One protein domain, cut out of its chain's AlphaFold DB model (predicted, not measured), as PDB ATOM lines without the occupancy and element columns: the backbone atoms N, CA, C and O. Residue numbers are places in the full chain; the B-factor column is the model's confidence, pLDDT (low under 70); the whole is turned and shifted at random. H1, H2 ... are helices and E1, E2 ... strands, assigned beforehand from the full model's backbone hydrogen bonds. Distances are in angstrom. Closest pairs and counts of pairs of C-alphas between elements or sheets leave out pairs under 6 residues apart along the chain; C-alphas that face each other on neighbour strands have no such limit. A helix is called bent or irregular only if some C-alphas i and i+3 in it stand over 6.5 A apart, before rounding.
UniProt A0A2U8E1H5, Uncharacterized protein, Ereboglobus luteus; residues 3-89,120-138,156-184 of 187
ATOM      1  N   ARG A   3      61.910  62.159 146.864       93.38
ATOM      2  CA  ARG A   3      60.911  61.756 145.870       93.38
ATOM      3  C   ARG A   3      59.547  61.653 146.537       93.38
ATOM      4  O   ARG A   3      59.363  60.835 147.439       93.38
ATOM      5  N   LEU A   4      58.602  62.466 146.086       93.00
ATOM      6  CA  LEU A   4      57.200  62.371 146.470       93.00
ATOM      7  C   LEU A   4      56.382  61.785 145.333       93.00
ATOM      8  O   LEU A   4      56.701  61.961 144.160       93.00
ATOM      9  N   GLN A   5      55.315  61.090 145.696       92.19
ATOM     10  CA  GLN A   5      54.340  60.568 144.754       92.19
ATOM     11  C   GLN A   5      52.928  60.660 145.323       92.19
ATOM     12  O   GLN A   5      52.732  60.820 146.532       92.19
ATOM     13  N   ALA A   6      51.936  60.522 144.443       87.38
ATOM     14  CA  ALA A   6      50.550  60.316 144.847       87.38
ATOM     15  C   ALA A   6      50.432  59.088 145.782       87.38
ATOM     16  O   ALA A   6      51.210  58.141 145.651       87.38
ATOM     17  N   PRO A   7      49.472  59.060 146.721       84.56
ATOM     18  CA  PRO A   7      49.369  57.996 147.729       84.56
ATOM     19  C   PRO A   7      49.145  56.606 147.110       84.56
ATOM     20  O   PRO A   7      49.699  55.603 147.577       84.56
ATOM     21  N   GLU A   8      48.406  56.573 146.002       82.69
ATOM     22  CA  GLU A   8      48.106  55.367 145.225       82.69
ATOM     23  C   GLU A   8      49.194  55.012 144.202       82.69
ATOM     24  O   GLU A   8      49.011  54.106 143.391       82.69
ATOM     25  N   TYR A   9      50.343  55.698 144.217       81.62
ATOM     26  CA  TYR A   9      51.453  55.333 143.348       81.62
ATOM     27  C   TYR A   9      51.939  53.913 143.666       81.62
ATOM     28  O   TYR A   9      52.206  53.548 144.821       81.62
ATOM     29  N   THR A  10      52.060  53.125 142.604       76.12
ATOM     30  CA  THR A  10      52.597  51.768 142.586       76.12
ATOM     31  C   THR A  10      53.410  51.590 141.307       76.12
ATOM     32  O   THR A  10      53.087  52.139 140.251       76.12
ATOM     33  N   SER A  11      54.491  50.828 141.415       77.19
ATOM     34  CA  SER A  11      55.255  50.325 140.283       77.19
ATOM     35  C   SER A  11      55.674  48.893 140.588       77.19
ATOM     36  O   SER A  11      55.745  48.497 141.752       77.19
ATOM     37  N   PHE A  12      56.002  48.117 139.553       72.12
ATOM     38  CA  PHE A  12      56.444  46.733 139.734       72.12
ATOM     39  C   PHE A  12      57.662  46.633 140.668       72.12
ATOM     40  O   PHE A  12      57.744  45.720 141.490       72.12
ATOM     41  N   TYR A  13      58.582  47.600 140.581       74.19
ATOM     42  CA  TYR A  13      59.729  47.699 141.479       74.19
ATOM     43  C   TYR A  13      59.314  47.948 142.938       74.19
ATOM     44  O   TYR A  13      59.757  47.227 143.832       74.19
ATOM     45  N   ILE A  14      58.447  48.937 143.188       79.19
ATOM     46  CA  ILE A  14      58.006  49.299 144.546       79.19
ATOM     47  C   ILE A  14      57.166  48.187 145.179       79.19
ATOM     48  O   ILE A  14      57.334  47.904 146.363       79.19
ATOM     49  N   ASP A  15      56.320  47.511 144.404       76.75
ATOM     50  CA  ASP A  15      55.516  46.391 144.899       76.75
ATOM     51  C   ASP A  15      56.392  45.221 145.373       76.75
ATOM     52  O   ASP A  15      56.050  44.531 146.333       76.75
ATOM     53  N   ARG A  16      57.539  44.995 144.716       74.75
ATOM     54  CA  ARG A  16      58.453  43.893 145.040       74.75
ATOM     55  C   ARG A  16      59.457  44.244 146.135       74.75
ATOM     56  O   ARG A  16      59.747  43.405 146.986       74.75
ATOM     57  N   ASN A  17      60.010  45.454 146.090       76.50
ATOM     58  CA  ASN A  17      61.141  45.855 146.928       76.50
ATOM     59  C   ASN A  17      60.725  46.761 148.095       76.50
ATOM     60  O   ASN A  17      61.531  47.042 148.984       76.50
ATOM     61  N   GLY A  18      59.472  47.218 148.112       81.25
ATOM     62  CA  GLY A  18      58.990  48.206 149.062       81.25
ATOM     63  C   GLY A  18      59.607  49.583 148.816       81.25
ATOM     64  O   GLY A  18      59.965  49.952 147.701       81.25
ATOM     65  N   GLY A  19      59.712  50.375 149.881       83.81
ATOM     66  CA  GLY A  19      60.281  51.723 149.821       83.81
ATOM     67  C   GLY A  19      59.258  52.840 149.639       83.81
ATOM     68  O   GLY A  19      59.649  53.999 149.666       83.81
ATOM     69  N   LYS A  20      57.961  52.527 149.541       90.25
ATOM     70  CA  LYS A  20      56.894  53.510 149.764       90.25
ATOM     71  C   LYS A  20      56.695  53.716 151.265       90.25
ATOM     72  O   LYS A  20      56.521  52.745 152.003       90.25
ATOM     73  N   TYR A  21      56.706  54.964 151.717       91.44
ATOM     74  CA  TYR A  21      56.436  55.321 153.106       91.44
ATOM     75  C   TYR A  21      55.458  56.490 153.203       91.44
ATOM     76  O   TYR A  21      55.495  57.419 152.400       91.44
ATOM     77  N   GLY A  22      54.619  56.457 154.234       89.31
ATOM     78  CA  GLY A  22      53.642  57.499 154.512       89.31
ATOM     79  C   GLY A  22      52.271  57.241 153.884       89.31
ATOM     80  O   GLY A  22      52.107  56.452 152.955       89.31
ATOM     81  N   THR A  23      51.284  57.916 154.453       88.31
ATOM     82  CA  THR A  23      49.868  57.943 154.067       88.31
ATOM     83  C   THR A  23      49.415  59.401 153.947       88.31
ATOM     84  O   THR A  23      50.141  60.299 154.365       88.31
ATOM     85  N   GLY A  24      48.214  59.665 153.433       90.50
ATOM     86  CA  GLY A  24      47.684  61.027 153.294       90.50
ATOM     87  C   GLY A  24      47.693  61.495 151.844       90.50
ATOM     88  O   GLY A  24      47.393  60.710 150.947       90.50
ATOM     89  N   LYS A  25      48.004  62.774 151.606       91.56
ATOM     90  CA  LYS A  25      48.032  63.340 150.242       91.56
ATOM     91  C   LYS A  25      49.267  62.958 149.438       91.56
ATOM     92  O   LYS A  25      49.226  63.047 148.214       91.56
ATOM     93  N   TYR A  26      50.342  62.553 150.107       91.56
ATOM     94  CA  TYR A  26      51.594  62.168 149.473       91.56
ATOM     95  C   TYR A  26      52.151  60.899 150.110       91.56
ATOM     96  O   TYR A  26      51.924  60.620 151.288       91.56
ATOM     97  N   CYS A  27      52.938  60.162 149.337       92.00
ATOM     98  CA  CYS A  27      53.863  59.168 149.860       92.00
ATOM     99  C   CYS A  27      55.298  59.540 149.470       92.00
ATOM    100  O   CYS A  27      55.535  60.180 148.443       92.00
ATOM    101  N   VAL A  28      56.254  59.151 150.309       92.50
ATOM    102  CA  VAL A  28      57.685  59.318 150.052       92.50
ATOM    103  C   VAL A  28      58.229  58.010 149.503       92.50
ATOM    104  O   VAL A  28      58.007  56.945 150.086       92.50
ATOM    105  N   ILE A  29      58.972  58.094 148.404       91.56
ATOM    106  CA  ILE A  29      59.711  56.960 147.857       91.56
ATOM    107  C   ILE A  29      61.137  57.014 148.408       91.56
ATOM    108  O   ILE A  29      61.916  57.907 148.089       91.56
ATOM    109  N   LEU A  30      61.441  56.069 149.292       88.38
ATOM    110  CA  LEU A  30      62.728  55.901 149.972       88.38
ATOM    111  C   LEU A  30      63.645  54.913 149.250       88.38
ATOM    112  O   LEU A  30      64.845  54.874 149.520       88.38
ATOM    113  N   ALA A  31      63.079  54.081 148.375       82.56
ATOM    114  CA  ALA A  31      63.879  53.214 147.533       82.56
ATOM    115  C   ALA A  31      64.621  54.071 146.507       82.56
ATOM    116  O   ALA A  31      63.993  54.750 145.700       82.56
ATOM    117  N   LYS A  32      65.952  54.022 146.553       75.75
ATOM    118  CA  LYS A  32      66.796  54.621 145.524       75.75
ATOM    119  C   LYS A  32      66.810  53.701 144.311       75.75
ATOM    120  O   LYS A  32      67.254  52.554 144.424       75.75
ATOM    121  N   GLU A  33      66.328  54.186 143.174       73.00
ATOM    122  CA  GLU A  33      66.419  53.444 141.915       73.00
ATOM    123  C   GLU A  33      67.809  53.624 141.266       73.00
ATOM    124  O   GLU A  33      68.621  54.468 141.662       73.00
ATOM    125  N   LEU A  34      68.125  52.770 140.288       58.97
ATOM    126  CA  LEU A  34      69.420  52.780 139.603       58.97
ATOM    127  C   LEU A  34      69.670  54.136 138.918       58.97
ATOM    128  O   LEU A  34      68.828  54.646 138.183       58.97
ATOM    129  N   GLY A  35      70.858  54.702 139.147       69.69
ATOM    130  CA  GLY A  35      71.282  55.990 138.585       69.69
ATOM    131  C   GLY A  35      71.024  57.204 139.482       69.69
ATOM    132  O   GLY A  35      71.630  58.248 139.248       69.69
ATOM    133  N   GLU A  36      70.217  57.086 140.546       77.75
ATOM    134  CA  GLU A  36      70.003  58.210 141.472       77.75
ATOM    135  C   GLU A  36      71.290  58.607 142.208       77.75
ATOM    136  O   GLU A  36      71.564  59.793 142.345       77.75
ATOM    137  N   ASN A  37      72.117  57.645 142.639       84.25
ATOM    138  CA  ASN A  37      73.338  57.941 143.404       84.25
ATOM    139  C   ASN A  37      74.312  58.861 142.651       84.25
ATOM    140  O   ASN A  37      74.857  59.782 143.250       84.25
ATOM    141  N   GLU A  38      74.474  58.661 141.342       90.19
ATOM    142  CA  GLU A  38      75.313  59.530 140.511       90.19
ATOM    143  C   GLU A  38      74.792  60.972 140.528       90.19
ATOM    144  O   GLU A  38      75.566  61.915 140.665       90.19
ATOM    145  N   GLN A  39      73.473  61.166 140.470       91.06
ATOM    146  CA  GLN A  39      72.891  62.508 140.500       91.06
ATOM    147  C   GLN A  39      73.081  63.202 141.855       91.06
ATOM    148  O   GLN A  39      73.352  64.402 141.891       91.06
ATOM    149  N   TYR A  40      73.014  62.455 142.965       91.12
ATOM    150  CA  TYR A  40      73.339  62.987 144.295       91.12
ATOM    151  C   TYR A  40      74.788  63.483 144.345       91.12
ATOM    152  O   TYR A  40      75.039  64.599 144.795       91.12
ATOM    153  N   GLU A  41      75.734  62.690 143.834       92.50
ATOM    154  CA  GLU A  41      77.150  63.072 143.786       92.50
ATOM    155  C   GLU A  41      77.393  64.307 142.917       92.50
ATOM    156  O   GLU A  41      78.231  65.145 143.245       92.50
ATOM    157  N   ARG A  42      76.666  64.441 141.803       94.56
ATOM    158  CA  ARG A  42      76.758  65.619 140.932       94.56
ATOM    159  C   ARG A  42      76.264  66.880 141.635       94.56
ATOM    160  O   ARG A  42      76.951  67.895 141.586       94.56
ATOM    161  N   MET A  43      75.125  66.812 142.328       93.81
ATOM    162  CA  MET A  43      74.609  67.945 143.105       93.81
ATOM    163  C   MET A  43      75.516  68.302 144.289       93.81
ATOM    164  O   MET A  43      75.690  69.480 144.581       93.81
ATOM    165  N   ALA A  44      76.126  67.313 144.947       94.31
ATOM    166  CA  ALA A  44      77.042  67.538 146.069       94.31
ATOM    167  C   ALA A  44      78.350  68.243 145.668       94.31
ATOM    168  O   ALA A  44      79.049  68.773 146.522       94.31
ATOM    169  N   LYS A  45      78.690  68.267 144.372       95.81
ATOM    170  CA  LYS A  45      79.869  68.973 143.840       95.81
ATOM    171  C   LYS A  45      79.606  70.448 143.523       95.81
ATOM    172  O   LYS A  45      80.514  71.133 143.055       95.81
ATOM    173  N   LEU A  46      78.381  70.930 143.712       95.75
ATOM    174  CA  LEU A  46      78.040  72.320 143.435       95.75
ATOM    175  C   LEU A  46      78.668  73.273 144.471       95.75
ATOM    176  O   LEU A  46      78.773  72.921 145.645       95.75
ATOM    177  N   PRO A  47      79.054  74.499 144.069       94.44
ATOM    178  CA  PRO A  47      79.504  75.525 145.007       94.44
ATOM    179  C   PRO A  47      78.450  75.801 146.082       94.44
ATOM    180  O   PRO A  47      77.259  75.798 145.775       94.44
ATOM    181  N   GLU A  48      78.883  76.073 147.316       92.19
ATOM    182  CA  GLU A  48      77.997  76.354 148.462       92.19
ATOM    183  C   GLU A  48      77.031  75.201 148.827       92.19
ATOM    184  O   GLU A  48      76.079  75.389 149.586       92.19
ATOM    185  N   VAL A  49      77.278  73.982 148.328       94.06
ATOM    186  CA  VAL A  49      76.574  72.764 148.749       94.06
ATOM    187  C   VAL A  49      77.500  71.937 149.631       94.06
ATOM    188  O   VAL A  49      78.464  71.348 149.158       94.06
ATOM    189  N   ALA A  50      77.202  71.896 150.931       92.25
ATOM    190  CA  ALA A  50      77.998  71.127 151.886       92.25
ATOM    191  C   ALA A  50      77.797  69.609 151.735       92.25
ATOM    192  O   ALA A  50      78.761  68.852 151.807       92.25
ATOM    193  N   ASP A  51      76.548  69.167 151.550       92.06
ATOM    194  CA  ASP A  51      76.191  67.760 151.358       92.06
ATOM    195  C   ASP A  51      74.793  67.632 150.722       92.06
ATOM    196  O   ASP A  51      73.962  68.545 150.805       92.06
ATOM    197  N   VAL A  52      74.511  66.479 150.110       93.88
ATOM    198  CA  VAL A  52      73.206  66.126 149.541       93.88
ATOM    199  C   VAL A  52      72.764  64.774 150.081       93.88
ATOM    200  O   VAL A  52      73.250  63.719 149.684       93.88
ATOM    201  N   ILE A  53      71.748  64.802 150.941       91.44
ATOM    202  CA  ILE A  53      71.223  63.605 151.607       91.44
ATOM    203  C   ILE A  53      69.738  63.385 151.319       91.44
ATOM    204  O   ILE A  53      68.984  64.314 151.007       91.44
ATOM    205  N   GLY A  54      69.317  62.123 151.386       91.31
ATOM    206  CA  GLY A  54      67.912  61.719 151.328       91.31
ATOM    207  C   GLY A  54      67.289  61.671 152.722       91.31
ATOM    208  O   GLY A  54      68.001  61.562 153.717       91.31
ATOM    209  N   LEU A  55      65.958  61.717 152.804       91.25
ATOM    210  CA  LEU A  55      65.257  61.499 154.074       91.25
ATOM    211  C   LEU A  55      65.129  60.005 154.389       91.25
ATOM    212  O   LEU A  55      64.983  59.177 153.495       91.25
ATOM    213  N   ASN A  56      65.150  59.671 155.679       88.50
ATOM    214  CA  ASN A  56      64.889  58.328 156.193       88.50
ATOM    215  C   ASN A  56      63.475  58.268 156.795       88.50
ATOM    216  O   ASN A  56      63.011  59.242 157.388       88.50
ATOM    217  N   ARG A  57      62.819  57.100 156.726       90.56
ATOM    218  CA  ARG A  57      61.533  56.821 157.390       90.56
ATOM    219  C   ARG A  57      61.476  57.210 158.872       90.56
ATOM    220  O   ARG A  57      60.394  57.487 159.358       90.56
ATOM    221  N   MET A  58      62.600  57.203 159.595       90.50
ATOM    222  CA  MET A  58      62.637  57.564 161.022       90.50
ATOM    223  C   MET A  58      62.374  59.055 161.278       90.50
ATOM    224  O   MET A  58      61.958  59.412 162.372       90.50
ATOM    225  N   LEU A  59      62.614  59.907 160.279       91.25
ATOM    226  CA  LEU A  59      62.415  61.358 160.363       91.25
ATOM    227  C   LEU A  59      61.035  61.784 159.858       91.25
ATOM    228  O   LEU A  59      60.625  62.924 160.049       91.25
ATOM    229  N   LEU A  60      60.339  60.885 159.162       93.00
ATOM    230  CA  LEU A  60      59.083  61.176 158.490       93.00
ATOM    231  C   LEU A  60      57.902  60.750 159.367       93.00
ATOM    232  O   LEU A  60      57.908  59.641 159.903       93.00
ATOM    233  N   PRO A  61      56.848  61.576 159.480       93.00
ATOM    234  CA  PRO A  61      55.612  61.141 160.107       93.00
ATOM    235  C   PRO A  61      54.884  60.125 159.219       93.00
ATOM    236  O   PRO A  61      55.024  60.118 157.995       93.00
ATOM    237  N   GLN A  62      54.030  59.299 159.826       90.44
ATOM    238  CA  GLN A  62      53.225  58.333 159.072       90.44
ATOM    239  C   GLN A  62      52.194  58.984 158.141       90.44
ATOM    240  O   GLN A  62      51.797  58.363 157.155       90.44
ATOM    241  N   ARG A  63      51.738  60.206 158.439       93.56
ATOM    242  CA  ARG A  63      50.776  60.949 157.621       93.56
ATOM    243  C   ARG A  63      51.435  62.203 157.051       93.56
ATOM    244  O   ARG A  63      51.931  63.032 157.808       93.56
ATOM    245  N   ILE A  64      51.424  62.323 155.728       93.56
ATOM    246  CA  ILE A  64      52.095  63.353 154.936       93.56
ATOM    247  C   ILE A  64      51.030  64.035 154.067       93.56
ATOM    248  O   ILE A  64      50.689  63.579 152.975       93.56
ATOM    249  N   ASP A  65      50.467  65.128 154.578       92.44
ATOM    250  CA  ASP A  65      49.422  65.897 153.884       92.44
ATOM    251  C   ASP A  65      49.942  67.186 153.239       92.44
ATOM    252  O   ASP A  65      49.254  67.786 152.412       92.44
ATOM    253  N   ASP A  66      51.133  67.638 153.631       90.88
ATOM    254  CA  ASP A  66      51.721  68.892 153.180       90.88
ATOM    255  C   ASP A  66      53.257  68.832 153.127       90.88
ATOM    256  O   ASP A  66      53.902  67.956 153.710       90.88
ATOM    257  N   PHE A  67      53.857  69.810 152.441       92.50
ATOM    258  CA  PHE A  67      55.313  69.952 152.364       92.50
ATOM    259  C   PHE A  67      55.964  70.352 153.692       92.50
ATOM    260  O   PHE A  67      57.181  70.237 153.826       92.50
ATOM    261  N   ARG A  68      55.199  70.837 154.678       93.94
ATOM    262  CA  ARG A  68      55.755  71.265 155.969       93.94
ATOM    263  C   ARG A  68      56.358  70.076 156.708       93.94
ATOM    264  O   ARG A  68      57.489  70.196 157.156       93.94
ATOM    265  N   SER A  69      55.689  68.924 156.722       93.25
ATOM    266  CA  SER A  69      56.256  67.699 157.315       93.25
ATOM    267  C   SER A  69      57.596  67.277 156.684       93.25
ATOM    268  O   SER A  69      58.533  66.908 157.389       93.25
ATOM    269  N   ILE A  70      57.727  67.397 155.358       94.69
ATOM    270  CA  ILE A  70      58.972  67.101 154.631       94.69
ATOM    271  C   ILE A  70      60.071  68.104 154.993       94.69
ATOM    272  O   ILE A  70      61.224  67.721 155.204       94.69
ATOM    273  N   ARG A  71      59.722  69.389 155.091       95.62
ATOM    274  CA  ARG A  71      60.654  70.443 155.499       95.62
ATOM    275  C   ARG A  71      61.123  70.289 156.938       95.62
ATOM    276  O   ARG A  71      62.308  70.462 157.191       95.62
ATOM    277  N   GLU A  72      60.228  69.951 157.859       94.62
ATOM    278  CA  GLU A  72      60.562  69.694 159.263       94.62
ATOM    279  C   GLU A  72      61.534  68.516 159.385       94.62
ATOM    280  O   GLU A  72      62.559  68.637 160.054       94.62
ATOM    281  N   ALA A  73      61.280  67.420 158.662       94.31
ATOM    282  CA  ALA A  73      62.187  66.274 158.604       94.31
ATOM    283  C   ALA A  73      63.572  66.644 158.037       94.31
ATOM    284  O   ALA A  73      64.594  66.176 158.533       94.31
ATOM    285  N   ALA A  74      63.627  67.511 157.021       95.00
ATOM    286  CA  ALA A  74      64.890  68.004 156.472       95.00
ATOM    287  C   ALA A  74      65.615  68.972 157.425       95.00
ATOM    288  O   ALA A  74      66.836  68.913 157.551       95.00
ATOM    289  N   ALA A  75      64.877  69.824 158.137       94.19
ATOM    290  CA  ALA A  75      65.433  70.745 159.124       94.19
ATOM    291  C   ALA A  75      66.057  70.008 160.322       94.19
ATOM    292  O   ALA A  75      67.064  70.473 160.851       94.19
ATOM    293  N   GLN A  76      65.529  68.839 160.710       93.62
ATOM    294  CA  GLN A  76      66.152  67.971 161.725       93.62
ATOM    295  C   GLN A  76      67.548  67.475 161.317       93.62
ATOM    296  O   GLN A  76      68.363  67.162 162.182       93.62
ATOM    297  N   LEU A  77      67.839  67.433 160.014       92.88
ATOM    298  CA  LEU A  77      69.159  67.116 159.465       92.88
ATOM    299  C   LEU A  77      70.007  68.368 159.196       92.88
ATOM    300  O   LEU A  77      71.012  68.288 158.493       92.88
ATOM    301  N   SER A  78      69.594  69.530 159.708       92.88
ATOM    302  CA  SER A  78      70.236  70.826 159.456       92.88
ATOM    303  C   SER A  78      70.319  71.202 157.972       92.88
ATOM    304  O   SER A  78      71.159  72.013 157.583       92.88
ATOM    305  N   ALA A  79      69.439  70.653 157.127       94.38
ATOM    306  CA  ALA A  79      69.382  71.042 155.727       94.38
ATOM    307  C   ALA A  79      68.885  72.493 155.599       94.38
ATOM    308  O   ALA A  79      67.893  72.882 156.224       94.38
ATOM    309  N   GLY A  80      69.549  73.291 154.759       94.06
ATOM    310  CA  GLY A  80      69.099  74.649 154.419       94.06
ATOM    311  C   GLY A  80      67.979  74.664 153.375       94.06
ATOM    312  O   GLY A  80      67.084  75.505 153.420       94.06
ATOM    313  N   VAL A  81      67.989  73.691 152.461       95.44
ATOM    314  CA  VAL A  81      67.019  73.571 151.368       95.44
ATOM    315  C   VAL A  81      66.583  72.123 151.167       95.44
ATOM    316  O   VAL A  81      67.326  71.184 151.451       95.44
ATOM    317  N   VAL A  82      65.370  71.933 150.649       96.12
ATOM    318  CA  VAL A  82      64.856  70.644 150.186       96.12
ATOM    319  C   VAL A  82      64.652  70.703 148.683       96.12
ATOM    320  O   VAL A  82      63.915  71.545 148.180       96.12
ATOM    321  N   PHE A  83      65.261  69.754 147.982       96.50
ATOM    322  CA  PHE A  83      64.940  69.452 146.595       96.50
ATOM    323  C   PHE A  83      63.906  68.323 146.557       96.50
ATOM    324  O   PHE A  83      64.238  67.167 146.848       96.50
ATOM    325  N   VAL A  84      62.653  68.669 146.277       95.44
ATOM    326  CA  VAL A  84      61.527  67.731 146.202       95.44
ATOM    327  C   VAL A  84      61.201  67.469 144.744       95.44
ATOM    328  O   VAL A  84      61.138  68.419 143.972       95.44
ATOM    329  N   TYR A  85      60.959  66.218 144.367       95.19
ATOM    330  CA  TYR A  85      60.589  65.882 142.996       95.19
ATOM    331  C   TYR A  85      59.530  64.781 142.918       95.19
ATOM    332  O   TYR A  85      59.419  63.944 143.815       95.19
ATOM    333  N   THR A  86      58.758  64.787 141.836       93.75
ATOM    334  CA  THR A  86      57.748  63.780 141.486       93.75
ATOM    335  C   THR A  86      58.072  63.198 140.120       93.75
ATOM    336  O   THR A  86      58.627  63.898 139.276       93.75
ATOM    337  N   VAL A  87      57.712  61.940 139.882       91.69
ATOM    338  CA  VAL A  87      57.964  61.263 138.602       91.69
ATOM    339  C   VAL A  87      56.671  60.635 138.109       91.69
ATOM    340  O   VAL A  87      56.160  59.718 138.749       91.69
ATOM    341  N   ASP A  88      56.160  61.099 136.979       89.06
ATOM    342  CA  ASP A  88      54.993  60.525 136.318       89.06
ATOM    343  C   ASP A  88      55.446  59.813 135.043       89.06
ATOM    344  O   ASP A  88      56.049  60.434 134.168       89.06
ATOM    345  N   THR A  89      55.177  58.512 134.943       86.00
ATOM    346  CA  THR A  89      55.454  57.734 133.734       86.00
ATOM    347  C   THR A  89      54.152  57.187 133.165       86.00
ATOM    348  O   THR A  89      53.479  56.364 133.787       86.00
ATOM    349  N   SER A 120      58.876  66.556 137.670       96.06
ATOM    350  CA  SER A 120      58.689  67.920 138.153       96.06
ATOM    351  C   SER A 120      59.393  68.044 139.500       96.06
ATOM    352  O   SER A 120      59.302  67.139 140.333       96.06
ATOM    353  N   ALA A 121      60.110  69.141 139.725       97.00
ATOM    354  CA  ALA A 121      60.883  69.354 140.940       97.00
ATOM    355  C   ALA A 121      60.786  70.790 141.458       97.00
ATOM    356  O   ALA A 121      60.595  71.734 140.695       97.00
ATOM    357  N   LEU A 122      60.954  70.944 142.770       97.25
ATOM    358  CA  LEU A 122      60.982  72.214 143.485       97.25
ATOM    359  C   LEU A 122      62.225  72.276 144.374       97.25
ATOM    360  O   LEU A 122      62.486  71.345 145.141       97.25
ATOM    361  N   LEU A 123      62.938  73.402 144.328       97.19
ATOM    362  CA  LEU A 123      63.937  73.763 145.332       97.19
ATOM    363  C   LEU A 123      63.288  74.707 146.347       97.19
ATOM    364  O   LEU A 123      62.850  75.802 145.995       97.19
ATOM    365  N   MET A 124      63.226  74.285 147.606       96.56
ATOM    366  CA  MET A 124      62.471  74.975 148.649       96.56
ATOM    367  C   MET A 124      63.321  75.230 149.891       96.56
ATOM    368  O   MET A 124      64.052  74.352 150.341       96.56
ATOM    369  N   ASP A 125      63.175  76.405 150.489       95.81
ATOM    370  CA  ASP A 125      63.751  76.745 151.786       95.81
ATOM    371  C   ASP A 125      63.123  75.910 152.912       95.81
ATOM    372  O   ASP A 125      61.895  75.842 153.046       95.81
ATOM    373  N   THR A 126      63.949  75.281 153.752       95.69
ATOM    374  CA  THR A 126      63.451  74.385 154.811       95.69
ATOM    375  C   THR A 126      62.698  75.138 155.901       95.69
ATOM    376  O   THR A 126      61.718  74.618 156.435       95.69
ATOM    377  N   LYS A 127      63.072  76.384 156.203       93.31
ATOM    378  CA  LYS A 127      62.492  77.158 157.310       93.31
ATOM    379  C   LYS A 127      61.172  77.805 156.906       93.31
ATOM    380  O   LYS A 127      60.155  77.635 157.577       93.31
ATOM    381  N   THR A 128      61.180  78.513 155.786       94.19
ATOM    382  CA  THR A 128      60.066  79.359 155.338       94.19
ATOM    383  C   THR A 128      59.112  78.644 154.389       94.19
ATOM    384  O   THR A 128      57.943  79.013 154.306       94.19
ATOM    385  N   GLY A 129      59.580  77.611 153.681       94.50
ATOM    386  CA  GLY A 129      58.834  77.012 152.574       94.50
ATOM    387  C   GLY A 129      58.836  77.853 151.299       94.50
ATOM    388  O   GLY A 129      58.092  77.538 150.372       94.50
ATOM    389  N   TYR A 130      59.652  78.911 151.236       95.81
ATOM    390  CA  TYR A 130      59.831  79.698 150.022       95.81
ATOM    391  C   TYR A 130      60.414  78.829 148.902       95.81
ATOM    392  O   TYR A 130      61.368  78.084 149.123       95.81
ATOM    393  N   ILE A 131      59.839  78.913 147.705       96.50
ATOM    394  CA  ILE A 131      60.300  78.164 146.533       96.50
ATOM    395  C   ILE A 131      61.299  79.036 145.775       96.50
ATOM    396  O   ILE A 131      60.936  80.083 145.239       96.50
ATOM    397  N   TYR A 132      62.553  78.595 145.717       96.31
ATOM    398  CA  TYR A 132      63.618  79.284 144.990       96.31
ATOM    399  C   TYR A 132      63.512  79.063 143.480       96.31
ATOM    400  O   TYR A 132      63.731  79.997 142.706       96.31
ATOM    401  N   SER A 133      63.156  77.845 143.069       96.50
ATOM    402  CA  SER A 133      62.993  77.467 141.666       96.50
ATOM    403  C   SER A 133      62.108  76.231 141.503       96.50
ATOM    404  O   SER A 133      61.918  75.441 142.433       96.50
ATOM    405  N   ALA A 134      61.571  76.086 140.293       96.94
ATOM    406  CA  ALA A 134      60.818  74.930 139.838       96.94
ATOM    407  C   ALA A 134      61.413  74.427 138.517       96.94
ATOM    408  O   ALA A 134      61.838  75.238 137.692       96.94
ATOM    409  N   TYR A 135      61.421  73.111 138.331       97.12
ATOM    410  CA  TYR A 135      61.954  72.439 137.149       97.12
ATOM    411  C   TYR A 135      60.944  71.425 136.642       97.12
ATOM    412  O   TYR A 135      60.232  70.801 137.433       97.12
ATOM    413  N   GLU A 136      60.913  71.239 135.331       96.62
ATOM    414  CA  GLU A 136      60.137  70.189 134.696       96.62
ATOM    415  C   GLU A 136      60.876  69.677 133.467       96.62
ATOM    416  O   GLU A 136      61.320  70.457 132.624       96.62
ATOM    417  N   THR A 137      60.980  68.358 133.358       95.56
ATOM    418  CA  THR A 137      61.639  67.699 132.237       95.56
ATOM    419  C   THR A 137      60.816  66.501 131.800       95.56
ATOM    420  O   THR A 137      60.415  65.675 132.622       95.56
ATOM    421  N   THR A 138      60.615  66.369 130.492       93.12
ATOM    422  CA  THR A 138      59.938  65.220 129.890       93.12
ATOM    423  C   THR A 138      60.878  64.478 128.948       93.12
ATOM    424  O   THR A 138      61.492  65.086 128.072       93.12
ATOM    425  N   LYS A 156      61.630  47.831 133.255       80.62
ATOM    426  CA  LYS A 156      62.953  48.241 132.748       80.62
ATOM    427  C   LYS A 156      62.880  49.458 131.827       80.62
ATOM    428  O   LYS A 156      63.712  50.358 131.933       80.62
ATOM    429  N   ALA A 157      61.893  49.504 130.931       81.62
ATOM    430  CA  ALA A 157      61.677  50.663 130.068       81.62
ATOM    431  C   ALA A 157      61.292  51.915 130.870       81.62
ATOM    432  O   ALA A 157      61.798  53.002 130.580       81.62
ATOM    433  N   ARG A 158      60.452  51.750 131.905       85.31
ATOM    434  CA  ARG A 158      60.153  52.798 132.891       85.31
ATOM    435  C   ARG A 158      61.441  53.308 133.528       85.31
ATOM    436  O   ARG A 158      61.764  54.473 133.342       85.31
ATOM    437  N   GLN A 159      62.199  52.432 134.192       86.31
ATOM    438  CA  GLN A 159      63.441  52.785 134.887       86.31
ATOM    439  C   GLN A 159      64.404  53.532 133.959       86.31
ATOM    440  O   GLN A 159      64.858  54.616 134.294       86.31
ATOM    441  N   LYS A 160      64.641  53.028 132.741       87.75
ATOM    442  CA  LYS A 160      65.526  53.682 131.762       87.75
ATOM    443  C   LYS A 160      65.057  55.091 131.374       87.75
ATOM    444  O   LYS A 160      65.878  55.988 131.177       87.75
ATOM    445  N   THR A 161      63.752  55.282 131.199       89.88
ATOM    446  CA  THR A 161      63.186  56.590 130.831       89.88
ATOM    447  C   THR A 161      63.227  57.549 132.018       89.88
ATOM    448  O   THR A 161      63.651  58.687 131.843       89.88
ATOM    449  N   GLU A 162      62.915  57.067 133.223       90.88
ATOM    450  CA  GLU A 162      63.035  57.824 134.474       90.88
ATOM    451  C   GLU A 162      64.474  58.249 134.762       90.88
ATOM    452  O   GLU A 162      64.704  59.426 135.027       90.88
ATOM    453  N   THR A 163      65.458  57.355 134.620       91.56
ATOM    454  CA  THR A 163      66.876  57.689 134.816       91.56
ATOM    455  C   THR A 163      67.327  58.801 133.867       91.56
ATOM    456  O   THR A 163      68.009  59.728 134.298       91.56
ATOM    457  N   ARG A 164      66.934  58.753 132.585       92.31
ATOM    458  CA  ARG A 164      67.293  59.804 131.613       92.31
ATOM    459  C   ARG A 164      66.584  61.124 131.890       92.31
ATOM    460  O   ARG A 164      67.236  62.163 131.858       92.31
ATOM    461  N   ALA A 165      65.284  61.081 132.186       93.75
ATOM    462  CA  ALA A 165      64.526  62.272 132.560       93.75
ATOM    463  C   ALA A 165      65.141  62.946 133.792       93.75
ATOM    464  O   ALA A 165      65.283  64.165 133.828       93.75
ATOM    465  N   PHE A 166      65.551  62.144 134.777       93.88
ATOM    466  CA  PHE A 166      66.130  62.643 136.015       93.88
ATOM    467  C   PHE A 166      67.516  63.231 135.796       93.88
ATOM    468  O   PHE A 166      67.770  64.336 136.257       93.88
ATOM    469  N   ALA A 167      68.383  62.552 135.041       94.81
ATOM    470  CA  ALA A 167      69.695  63.085 134.691       94.81
ATOM    471  C   ALA A 167      69.588  64.453 134.002       94.81
ATOM    472  O   ALA A 167      70.272  65.390 134.402       94.81
ATOM    473  N   LYS A 168      68.663  64.594 133.045       95.44
ATOM    474  CA  LYS A 168      68.434  65.855 132.332       95.44
ATOM    475  C   LYS A 168      67.868  66.960 133.230       95.44
ATOM    476  O   LYS A 168      68.336  68.088 133.167       95.44
ATOM    477  N   LEU A 169      66.931  66.638 134.122       96.50
ATOM    478  CA  LEU A 169      66.440  67.601 135.116       96.50
ATOM    479  C   LEU A 169      67.564  68.094 136.042       96.50
ATOM    480  O   LEU A 169      67.582  69.252 136.457       96.50
ATOM    481  N   ILE A 170      68.515  67.218 136.367       96.19
ATOM    482  CA  ILE A 170      69.685  67.564 137.176       96.19
ATOM    483  C   ILE A 170      70.676  68.416 136.378       96.19
ATOM    484  O   ILE A 170      71.261  69.329 136.955       96.19
ATOM    485  N   ASP A 171      70.820  68.190 135.070       96.69
ATOM    486  CA  ASP A 171      71.589  69.073 134.183       96.69
ATOM    487  C   ASP A 171      71.015  70.498 134.205       96.69
ATOM    488  O   ASP A 171      71.746  71.446 134.501       96.69
ATOM    489  N   ASP A 172      69.698  70.630 134.009       96.56
ATOM    490  CA  ASP A 172      68.986  71.915 134.041       96.56
ATOM    491  C   ASP A 172      69.148  72.615 135.408       96.56
ATOM    492  O   ASP A 172      69.368  73.830 135.499       96.56
ATOM    493  N   PHE A 173      69.076  71.843 136.500       96.75
ATOM    494  CA  PHE A 173      69.311  72.346 137.851       96.75
ATOM    495  C   PHE A 173      70.742  72.875 138.024       96.75
ATOM    496  O   PHE A 173      70.915  74.019 138.454       96.75
ATOM    497  N   ILE A 174      71.750  72.077 137.661       96.69
ATOM    498  CA  ILE A 174      73.173  72.432 137.772       96.69
ATOM    499  C   ILE A 174      73.483  73.690 136.953       96.69
ATOM    500  O   ILE A 174      74.140  74.598 137.460       96.69
ATOM    501  N   GLU A 175      72.967  73.787 135.726       96.81
ATOM    502  CA  GLU A 175      73.148  74.967 134.871       96.81
ATOM    503  C   GLU A 175      72.514  76.226 135.487       96.81
ATOM    504  O   GLU A 175      73.037  77.338 135.376       96.81
ATOM    505  N   SER A 176      71.381  76.075 136.176       96.00
ATOM    506  CA  SER A 176      70.709  77.194 136.844       96.00
ATOM    507  C   SER A 176      71.370  77.632 138.158       96.00
ATOM    508  O   SER A 176      71.130  78.756 138.604       96.00
ATOM    509  N   TRP A 177      72.203  76.782 138.768       95.94
ATOM    510  CA  TRP A 177      72.722  76.971 140.124       95.94
ATOM    511  C   TRP A 177      73.495  78.283 140.342       95.94
ATOM    512  O   TRP A 177      73.178  78.985 141.305       95.94
ATOM    513  N   PRO A 178      74.422  78.708 139.458       95.38
ATOM    514  CA  PRO A 178      75.144  79.968 139.653       95.38
ATOM    515  C   PRO A 178      74.205  81.178 139.747       95.38
ATOM    516  O   PRO A 178      74.354  82.022 140.627       95.38
ATOM    517  N   ARG A 179      73.160  81.211 138.909       94.62
ATOM    518  CA  ARG A 179      72.150  82.284 138.920       94.62
ATOM    519  C   ARG A 179      71.316  82.285 140.201       94.62
ATOM    520  O   ARG A 179      70.868  83.343 140.641       94.62
ATOM    521  N   LEU A 180      71.081  81.113 140.795       94.25
ATOM    522  CA  LEU A 180      70.396  81.015 142.084       94.25
ATOM    523  C   LEU A 180      71.249  81.588 143.211       94.25
ATOM    524  O   LEU A 180      70.711  82.335 144.023       94.25
ATOM    525  N   LEU A 181      72.553  81.301 143.226       93.50
ATOM    526  CA  LEU A 181      73.475  81.856 144.218       93.50
ATOM    527  C   LEU A 181      73.601  83.379 144.103       93.50
ATOM    528  O   LEU A 181      73.601  84.070 145.116       93.50
ATOM    529  N   GLU A 182      73.644  83.919 142.883       93.44
ATOM    530  CA  GLU A 182      73.658  85.372 142.662       93.44
ATOM    531  C   GLU A 182      72.378  86.045 143.175       93.44
ATOM    532  O   GLU A 182      72.421  87.117 143.782       93.44
ATOM    533  N   ARG A 183      71.223  85.415 142.934       92.38
ATOM    534  CA  ARG A 183      69.916  85.954 143.327       92.38
ATOM    535  C   ARG A 183      69.630  85.793 144.820       92.38
ATOM    536  O   ARG A 183      68.951  86.638 145.405       92.38
ATOM    537  N   TYR A 184      70.104  84.703 145.410       89.62
ATOM    538  CA  TYR A 184      69.865  84.312 146.794       89.62
ATOM    539  C   TYR A 184      71.196  83.922 147.454       89.62
ATOM    540  O   TYR A 184      71.430  82.740 147.713       89.62
TER     541      TYR A 184
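What this domain is: This is residues 3 to 89, 120 to 138 and 156 to 184 of the 187 residues of an uncharacterized protein of Ereboglobus luteus (UniProt A0A2U8E1H5). A three-stranded sheet, E3, E4 and E5, has the long helix H4 slanting over one face and the short helix H3 over one end of the other face. The strand pair E1 and E2 extends past the sheet's E3 edge, H2 runs side by side with part of H4, and H1 lies far out from the mean of the C-alphas. The printed part has 135 residues with four named helices and five named strands, in the order E1 H1 E2 H2 H3 E3 E4 E5 H4; the larger sheet runs E3 E4 E5 and is antiparallel, as is the pair E1 E2. The class is mixed, and the whole is compact, with a radius of gyration of the C-alphas of 14.6 A and spans of 43 by 32 by 21 A.

How they stand to each other: E1, residues 3 to 5, is antiparallel to E2, residues 27 to 29, with N 5 and O 27 2.9 A apart, within hydrogen-bond range. E1 comes closest to E3, residues 81 to 89, at the C-alphas of Arg 3 and Tyr 85, 5.0 A apart. E3 is antiparallel to E4, residues 120 to 125, with N 82 and O 124 at 2.8 A. E4 and E5, residues 131 to 138, form a hairpin, with N 121 and O 135 at 2.8 A. H3, residues 67 to 75, and H4, residues 156 to 183, are on opposite faces of this sheet, giving three layers, helices on both faces of a sheet. H4 has a height over the sheet of 8.0 A and lies over E3 and E5; its closest C-alphas to E5 are those of Leu 169 and Thr 137, 5.6 A apart. H3 lies over E3, and the closest C-alphas of the two are those of Arg 71 and Val 82, 6.8 A apart. H2, residues 36 to 44, touches residues 163 to 174 of H4, the same way at a shallow tilt of 8 degrees; the closest C-alphas are those of Gln 39 and Ala 167, 6.7 A apart. H1, residues 12 to 17, is near H4 and apart from H2 and H3. In H1, H2 and H3 every O i to N i+4 pair is within hydrogen-bond range, in H4 22 of 24.

Where its parts are: E1 begins at C-alpha 3, (60.911, 61.756, 145.870). E3 is 26.4 A long, E5 21.1 A and E4 17.0 A. H4 is 39.8 A long and ends at C-alpha 183, (69.916, 85.954, 143.327); it has a kink of 40 degrees near residue 176 and is irregular, with C-alphas 175 and 178 7.2 A apart.

The domain as a whole: The C-alphas of Arg 16 and Glu 182, the two farthest apart, are 44.2 A apart. Residues 90 to 119 and 139 to 155 are not printed, with gaps of 11.6 A and 17.5 A between the C-alphas across them. The link from H2 to H3, residues 45 to 66, is long; residues 63 to 64 in it pair, parallel, with residues 23 to 24. The mean pLDDT of the printed part is 90.7, and residues 34 to 35 are under 70.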